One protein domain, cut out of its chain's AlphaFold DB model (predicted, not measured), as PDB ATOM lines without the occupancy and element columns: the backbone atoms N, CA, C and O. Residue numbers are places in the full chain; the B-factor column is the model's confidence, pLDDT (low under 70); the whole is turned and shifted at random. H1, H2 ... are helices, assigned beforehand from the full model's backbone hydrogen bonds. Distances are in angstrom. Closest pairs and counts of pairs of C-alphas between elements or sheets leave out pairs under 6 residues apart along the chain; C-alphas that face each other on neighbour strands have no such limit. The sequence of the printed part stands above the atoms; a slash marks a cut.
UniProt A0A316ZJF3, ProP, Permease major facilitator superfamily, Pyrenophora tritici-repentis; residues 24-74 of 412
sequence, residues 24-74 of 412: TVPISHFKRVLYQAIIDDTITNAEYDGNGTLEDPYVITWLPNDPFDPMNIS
ATOM      1  N   THR A  24      15.360 -29.099  36.877       53.31
ATOM      2  CA  THR A  24      14.394 -28.712  35.837       53.31
ATOM      3  C   THR A  24      14.438 -27.213  35.528       53.31
ATOM      4  O   THR A  24      14.164 -26.824  34.395       53.31
ATOM      5  N   VAL A  25      14.857 -26.362  36.483       56.97
ATOM      6  CA  VAL A  25      15.011 -24.908  36.281       56.97
ATOM      7  C   VAL A  25      16.146 -24.321  37.150       56.97
ATOM      8  O   VAL A  25      16.169 -24.547  38.363       56.97
ATOM      9  N   PRO A  26      17.073 -23.502  36.605       58.44
ATOM     10  CA  PRO A  26      18.011 -22.731  37.419       58.44
ATOM     11  C   PRO A  26      17.263 -21.672  38.244       58.44
ATOM     12  O   PRO A  26      16.747 -20.684  37.721       58.44
ATOM     13  N   ILE A  27      17.195 -21.865  39.562       65.00
ATOM     14  CA  ILE A  27      16.509 -20.934  40.467       65.00
ATOM     15  C   ILE A  27      17.437 -19.771  40.830       65.00
ATOM     16  O   ILE A  27      18.481 -19.972  41.457       65.00
ATOM     17  N   SER A  28      17.015 -18.547  40.498       70.38
ATOM     18  CA  SER A  28      17.686 -17.304  40.903       70.38
ATOM     19  C   SER A  28      17.884 -17.224  42.420       70.38
ATOM     20  O   SER A  28      16.973 -17.529  43.191       70.38
ATOM     21  N   HIS A  29      19.051 -16.739  42.855       71.06
ATOM     22  CA  HIS A  29      19.386 -16.567  44.271       71.06
ATOM     23  C   HIS A  29      18.333 -15.741  45.032       71.06
ATOM     24  O   HIS A  29      17.931 -16.123  46.126       71.06
ATOM     25  N   PHE A  30      17.803 -14.667  44.439       71.62
ATOM     26  CA  PHE A  30      16.754 -13.855  45.072       71.62
ATOM     27  C   PHE A  30      15.453 -14.628  45.298       71.62
ATOM     28  O   PHE A  30      14.804 -14.455  46.328       71.62
ATOM     29  N   LYS A  31      15.096 -15.521  44.368       68.25
ATOM     30  CA  LYS A  31      13.926 -16.386  44.525       68.25
ATOM     31  C   LYS A  31      14.137 -17.370  45.681       68.25
ATOM     32  O   LYS A  31      13.211 -17.567  46.452       68.25
ATOM     33  N   ARG A  32      15.359 -17.888  45.866       69.00
ATOM     34  CA  ARG A  32      15.719 -18.744  47.016       69.00
ATOM     35  C   ARG A  32      15.666 -18.003  48.354       69.00
ATOM     36  O   ARG A  32      15.257 -18.574  49.353       69.00
ATOM     37  N   VAL A  33      16.074 -16.731  48.381       67.62
ATOM     38  CA  VAL A  33      16.029 -15.910  49.604       67.62
ATOM     39  C   VAL A  33      14.584 -15.637  50.031       67.62
ATOM     40  O   VAL A  33      14.266 -15.733  51.216       67.62
ATOM     41  N   LEU A  34      13.715 -15.301  49.074       66.44
ATOM     42  CA  LEU A  34      12.324 -14.917  49.335       66.44
ATOM     43  C   LEU A  34      11.385 -16.112  49.533       66.44
ATOM     44  O   LEU A  34      10.399 -15.992  50.254       66.44
ATOM     45  N   TYR A  35      11.688 -17.256  48.920       65.00
ATOM     46  CA  TYR A  35      10.839 -18.442  48.939       65.00
ATOM     47  C   TYR A  35      11.665 -19.668  49.334       65.00
ATOM     48  O   TYR A  35      12.450 -20.192  48.544       65.00
ATOM     49  N   GLN A  36      11.478 -20.107  50.579       64.75
ATOM     50  CA  GLN A  36      12.258 -21.178  51.215       64.75
ATOM     51  C   GLN A  36      11.569 -22.551  51.141       64.75
ATOM     52  O   GLN A  36      12.216 -23.565  51.362       64.75
ATOM     53  N   ALA A  37      10.275 -22.580  50.809       62.75
ATOM     54  CA  ALA A  37       9.458 -23.788  50.679       62.75
ATOM     55  C   ALA A  37       8.851 -23.870  49.269       62.75
ATOM     56  O   ALA A  37       7.632 -23.870  49.100       62.75
ATOM     57  N   ILE A  38       9.699 -23.829  48.239       64.81
ATOM     58  CA  ILE A  38       9.236 -24.018  46.861       64.81
ATOM     59  C   ILE A  38       9.077 -25.515  46.624       64.81
ATOM     60  O   ILE A  38      10.031 -26.271  46.766       64.81
ATOM     61  N   ILE A  39       7.872 -25.907  46.228       66.50
ATOM     62  CA  ILE A  39       7.554 -27.252  45.765       66.50
ATOM     63  C   ILE A  39       7.547 -27.205  44.232       66.50
ATOM     64  O   ILE A  39       6.915 -26.322  43.649       66.50
ATOM     65  N   ASP A  40       8.283 -28.112  43.596       68.44
ATOM     66  CA  ASP A  40       8.256 -28.340  42.145       68.44
ATOM     67  C   ASP A  40       7.580 -29.690  41.849       68.44
ATOM     68  O   ASP A  40       7.409 -30.517  42.751       68.44
ATOM     69  N   ASP A  41       7.219 -29.951  40.595       66.88
ATOM     70  CA  ASP A  41       6.596 -31.221  40.189       66.88
ATOM     71  C   ASP A  41       7.510 -32.424  40.486       66.88
ATOM     72  O   ASP A  41       7.040 -33.525  40.761       66.88
ATOM     73  N   THR A  42       8.827 -32.209  40.495       69.19
ATOM     74  CA  THR A  42       9.828 -33.211  40.892       69.19
ATOM     75  C   THR A  42       9.774 -33.560  42.379       69.19
ATOM     76  O   THR A  42       9.939 -34.722  42.729       69.19
ATOM     77  N   ILE A  43       9.511 -32.576  43.242       72.69
ATOM     78  CA  ILE A  43       9.373 -32.750  44.697       72.69
ATOM     79  C   ILE A  43       7.999 -33.361  45.007       72.69
ATOM     80  O   ILE A  43       7.886 -34.286  45.797       72.69
ATOM     81  N   THR A  44       6.948 -32.901  44.327       73.38
ATOM     82  CA  THR A  44       5.569 -33.379  44.543       73.38
ATOM     83  C   THR A  44       5.396 -34.856  44.192       73.38
ATOM     84  O   THR A  44       4.647 -35.561  44.860       73.38
ATOM     85  N   ASN A  45       6.087 -35.323  43.149       73.25
ATOM     86  CA  ASN A  45       5.985 -36.695  42.651       73.25
ATOM     87  C   ASN A  45       7.121 -37.610  43.146       73.25
ATOM     88  O   ASN A  45       7.264 -38.725  42.642       73.25
ATOM     89  N   ALA A  46       7.959 -37.148  44.079       71.75
ATOM     90  CA  ALA A  46       9.009 -37.974  44.663       71.75
ATOM     91  C   ALA A  46       8.418 -39.032  45.609       71.75
ATOM     92  O   ALA A  46       7.490 -38.754  46.369       71.75
ATOM     93  N   GLU A  47       8.976 -40.247  45.589       73.88
ATOM     94  CA  GLU A  47       8.679 -41.249  46.616       73.88
ATOM     95  C   GLU A  47       9.428 -40.888  47.901       73.88
ATOM     96  O   GLU A  47      10.660 -40.850  47.925       73.88
ATOM     97  N   TYR A  48       8.670 -40.628  48.963       77.75
ATOM     98  CA  TYR A  48       9.187 -40.402  50.307       77.75
ATOM     99  C   TYR A  48       9.010 -41.664  51.149       77.75
ATOM    100  O   TYR A  48       8.001 -42.360  51.027       77.75
ATOM    101  N   ASP A  49       9.967 -41.941  52.032       73.69
ATOM    102  CA  ASP A  49       9.857 -43.057  52.971       73.69
ATOM    103  C   ASP A  49       8.734 -42.794  53.989       73.69
ATOM    104  O   ASP A  49       8.654 -41.707  54.560       73.69
ATOM    105  N   GLY A  50       7.867 -43.784  54.211       76.81
ATOM    106  CA  GLY A  50       6.713 -43.722  55.116       76.81
ATOM    107  C   GLY A  50       5.403 -44.105  54.420       76.81
ATOM    108  O   GLY A  50       5.360 -44.287  53.205       76.81
ATOM    109  N   ASN A  51       4.317 -44.236  55.184       78.06
ATOM    110  CA  ASN A  51       2.983 -44.574  54.660       78.06
ATOM    111  C   ASN A  51       1.993 -43.397  54.697       78.06
ATOM    112  O   ASN A  51       0.811 -43.567  54.395       78.06
ATOM    113  N   GLY A  52       2.447 -42.207  55.102       74.81
ATOM    114  CA  GLY A  52       1.609 -41.009  55.191       74.81
ATOM    115  C   GLY A  52       0.550 -41.063  56.297       74.81
ATOM    116  O   GLY A  52      -0.396 -40.276  56.279       74.81
ATOM    117  N   THR A  53       0.687 -41.983  57.258       78.56
ATOM    118  CA  THR A  53      -0.220 -42.094  58.411       78.56
ATOM    119  C   THR A  53       0.318 -41.293  59.601       78.56
ATOM    120  O   THR A  53       1.483 -40.908  59.625       78.56
ATOM    121  N   LEU A  54      -0.517 -41.029  60.613       67.94
ATOM    122  CA  LEU A  54      -0.087 -40.317  61.829       67.94
ATOM    123  C   LEU A  54       0.990 -41.075  62.626       67.94
ATOM    124  O   LEU A  54       1.780 -40.443  63.323       67.94
ATOM    125  N   GLU A  55       1.017 -42.406  62.525       68.69
ATOM    126  CA  GLU A  55       2.001 -43.264  63.199       68.69
ATOM    127  C   GLU A  55       3.256 -43.517  62.339       68.69
ATOM    128  O   GLU A  55       4.311 -43.824  62.889       68.69
ATOM    129  N   ASP A  56       3.163 -43.336  61.015       68.75
ATOM    130  CA  ASP A  56       4.246 -43.521  60.038       68.75
ATOM    131  C   ASP A  56       4.140 -42.474  58.899       68.75
ATOM    132  O   ASP A  56       3.613 -42.774  57.814       68.75
ATOM    133  N   PRO A  57       4.536 -41.208  59.159       76.19
ATOM    134  CA  PRO A  57       4.404 -40.107  58.209       76.19
ATOM    135  C   PRO A  57       5.468 -40.171  57.106       76.19
ATOM    136  O   PRO A  57       6.550 -40.712  57.308       76.19
ATOM    137  N   TYR A  58       5.192 -39.547  55.957       77.00
ATOM    138  CA  TYR A  58       6.209 -39.366  54.918       77.00
ATOM    139  C   TYR A  58       7.361 -38.491  55.429       77.00
ATOM    140  O   TYR A  58       7.159 -37.339  55.824       77.00
ATOM    141  N   VAL A  59       8.574 -39.036  55.405       73.62
ATOM    142  CA  VAL A  59       9.798 -38.359  55.829       73.62
ATOM    143  C   VAL A  59      10.391 -37.612  54.640       73.62
ATOM    144  O   VAL A  59      10.880 -38.206  53.681       73.62
ATOM    145  N   ILE A  60      10.356 -36.283  54.709       77.75
ATOM    146  CA  ILE A  60      10.921 -35.416  53.673       77.75
ATOM    147  C   ILE A  60      12.441 -35.345  53.850       77.75
ATOM    148  O   ILE A  60      12.937 -34.924  54.897       77.75
ATOM    149  N   THR A  61      13.179 -35.711  52.805       76.19
ATOM    150  CA  THR A  61      14.642 -35.597  52.715       76.19
ATOM    151  C   THR A  61      15.039 -34.869  51.428       76.19
ATOM    152  O   THR A  61      14.215 -34.670  50.532       76.19
ATOM    153  N   TRP A  62      16.295 -34.418  51.342       77.62
ATOM    154  CA  TRP A  62      16.811 -33.768  50.134       77.62
ATOM    155  C   TRP A  62      16.965 -34.783  48.996       77.62
ATOM    156  O   TRP A  62      17.592 -35.829  49.175       77.62
ATOM    157  N   LEU A  63      16.445 -34.454  47.810       76.19
ATOM    158  CA  LEU A  63      16.653 -35.273  46.615       76.19
ATOM    159  C   LEU A  63      18.121 -35.189  46.142       76.19
ATOM    160  O   LEU A  63      18.790 -34.169  46.346       76.19
ATOM    161  N   PRO A  64      18.655 -36.220  45.462       68.38
ATOM    162  CA  PRO A  64      19.984 -36.157  44.868       68.38
ATOM    163  C   PRO A  64      20.029 -35.014  43.844       68.38
ATOM    164  O   PRO A  64      19.225 -34.990  42.920       68.38
ATOM    165  N   ASN A  65      20.960 -34.065  43.988       66.31
ATOM    166  CA  ASN A  65      21.021 -32.825  43.193       66.31
ATOM    167  C   ASN A  65      19.784 -31.912  43.321       66.31
ATOM    168  O   ASN A  65      19.445 -31.203  42.367       66.31
ATOM    169  N   ASP A  66      19.121 -31.899  44.480       70.19
ATOM    170  CA  ASP A  66      18.098 -30.899  44.779       70.19
ATOM    171  C   ASP A  66      18.720 -29.488  44.703       70.19
ATOM    172  O   ASP A  66      19.709 -29.208  45.393       70.19
ATOM    173  N   PRO A  67      18.199 -28.584  43.854       65.06
ATOM    174  CA  PRO A  67      18.743 -27.241  43.730       65.06
ATOM    175  C   PRO A  67      18.556 -26.388  44.994       65.06
ATOM    176  O   PRO A  67      19.270 -25.391  45.123       65.06
ATOM    177  N   PHE A  68      17.634 -26.729  45.897       69.50
ATOM    178  CA  PHE A  68      17.404 -26.043  47.172       69.50
ATOM    179  C   PHE A  68      18.233 -26.594  48.325       69.50
ATOM    180  O   PHE A  68      18.383 -25.882  49.320       69.50
ATOM    181  N   ASP A  69      18.829 -27.779  48.174       75.25
ATOM    182  CA  ASP A  69      19.797 -28.283  49.142       75.25
ATOM    183  C   ASP A  69      20.962 -27.274  49.260       75.25
ATOM    184  O   ASP A  69      21.663 -27.000  48.270       75.25
ATOM    185  N   PRO A  70      21.203 -26.699  50.456       71.94
ATOM    186  CA  PRO A  70      22.307 -25.778  50.691       71.94
ATOM    187  C   PRO A  70      23.679 -26.342  50.289       71.94
ATOM    188  O   PRO A  70      24.588 -25.581  49.931       71.94
ATOM    189  N   MET A  71      23.839 -27.668  50.307       74.06
ATOM    190  CA  MET A  71      25.070 -28.349  49.912       74.06
ATOM    191  C   MET A  71      25.307 -28.308  48.396       74.06
ATOM    192  O   MET A  71      26.467 -28.271  47.981       74.06
ATOM    193  N   ASN A  72      24.261 -28.183  47.573       74.38
ATOM    194  CA  ASN A  72      24.356 -28.127  46.107       74.38
ATOM    195  C   ASN A  72      24.517 -26.700  45.552       74.38
ATOM    196  O   ASN A  72      24.634 -26.493  44.343       74.38
ATOM    197  N   ILE A  73      24.563 -25.687  46.425       78.88
ATOM    198  CA  ILE A  73      24.789 -24.291  46.035       78.88
ATOM    199  C   ILE A  73      26.203 -24.114  45.447       78.88
ATOM    200  O   ILE A  73      27.173 -24.733  45.896       78.88
ATOM    201  N   SER A  74      26.340 -23.223  44.458       82.50
ATOM    202  CA  SER A  74      27.636 -22.896  43.857       82.50
ATOM    203  C   SER A  74      28.635 -22.356  44.891       82.50
ATOM    204  O   SER A  74      28.282 -21.608  45.808       82.50
TER     205      SER A  74
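What this domain is: This is residues 24 to 74 of the 412 residues of the protein "ProP, Permease major facilitator superfamily" of Pyrenophora tritici-repentis (UniProt A0A316ZJF3). With little regular structure, this is a loose, winding chain: two short helices, H1 then H2, lie apart along its first part, and a long stretch without named elements runs out to a turn near residues 53 to 56 and folds back. The printed part has 51 residues, 10 of them in the two named helices; there is no named strand, and the class is all helix. The whole is loose, with a radius of gyration of the C-alphas of 12.8 A, and elongated, spanning 37 by 21 by 19 A.

How they stand to each other: H1, residues 29 to 34, and H2, residues 41 to 44, are apart, joined by a short link of 6 residues. Every O i to N i+4 pair in H1 is within hydrogen-bond range; H2 is too short for such a pair, and its one O i to N i+3 pair is not within range.

Where its parts are: H1 begins at C-alpha 29 (19.386, -16.567, 44.271) and measures 8.8 A from first to last C-alpha. H2 measures 5.0 A and ends at C-alpha 44 (5.569, -33.379, 44.543). Residues 45 to 74 follow with no named element.

The domain as a whole: The C-alphas of Glu 55 and Ser 74 are the two farthest apart, at 38.0 A. The printed part has no cut. Mean pLDDT of the printed part is 70.7, with 23 residues under 70, among them 31 to 42.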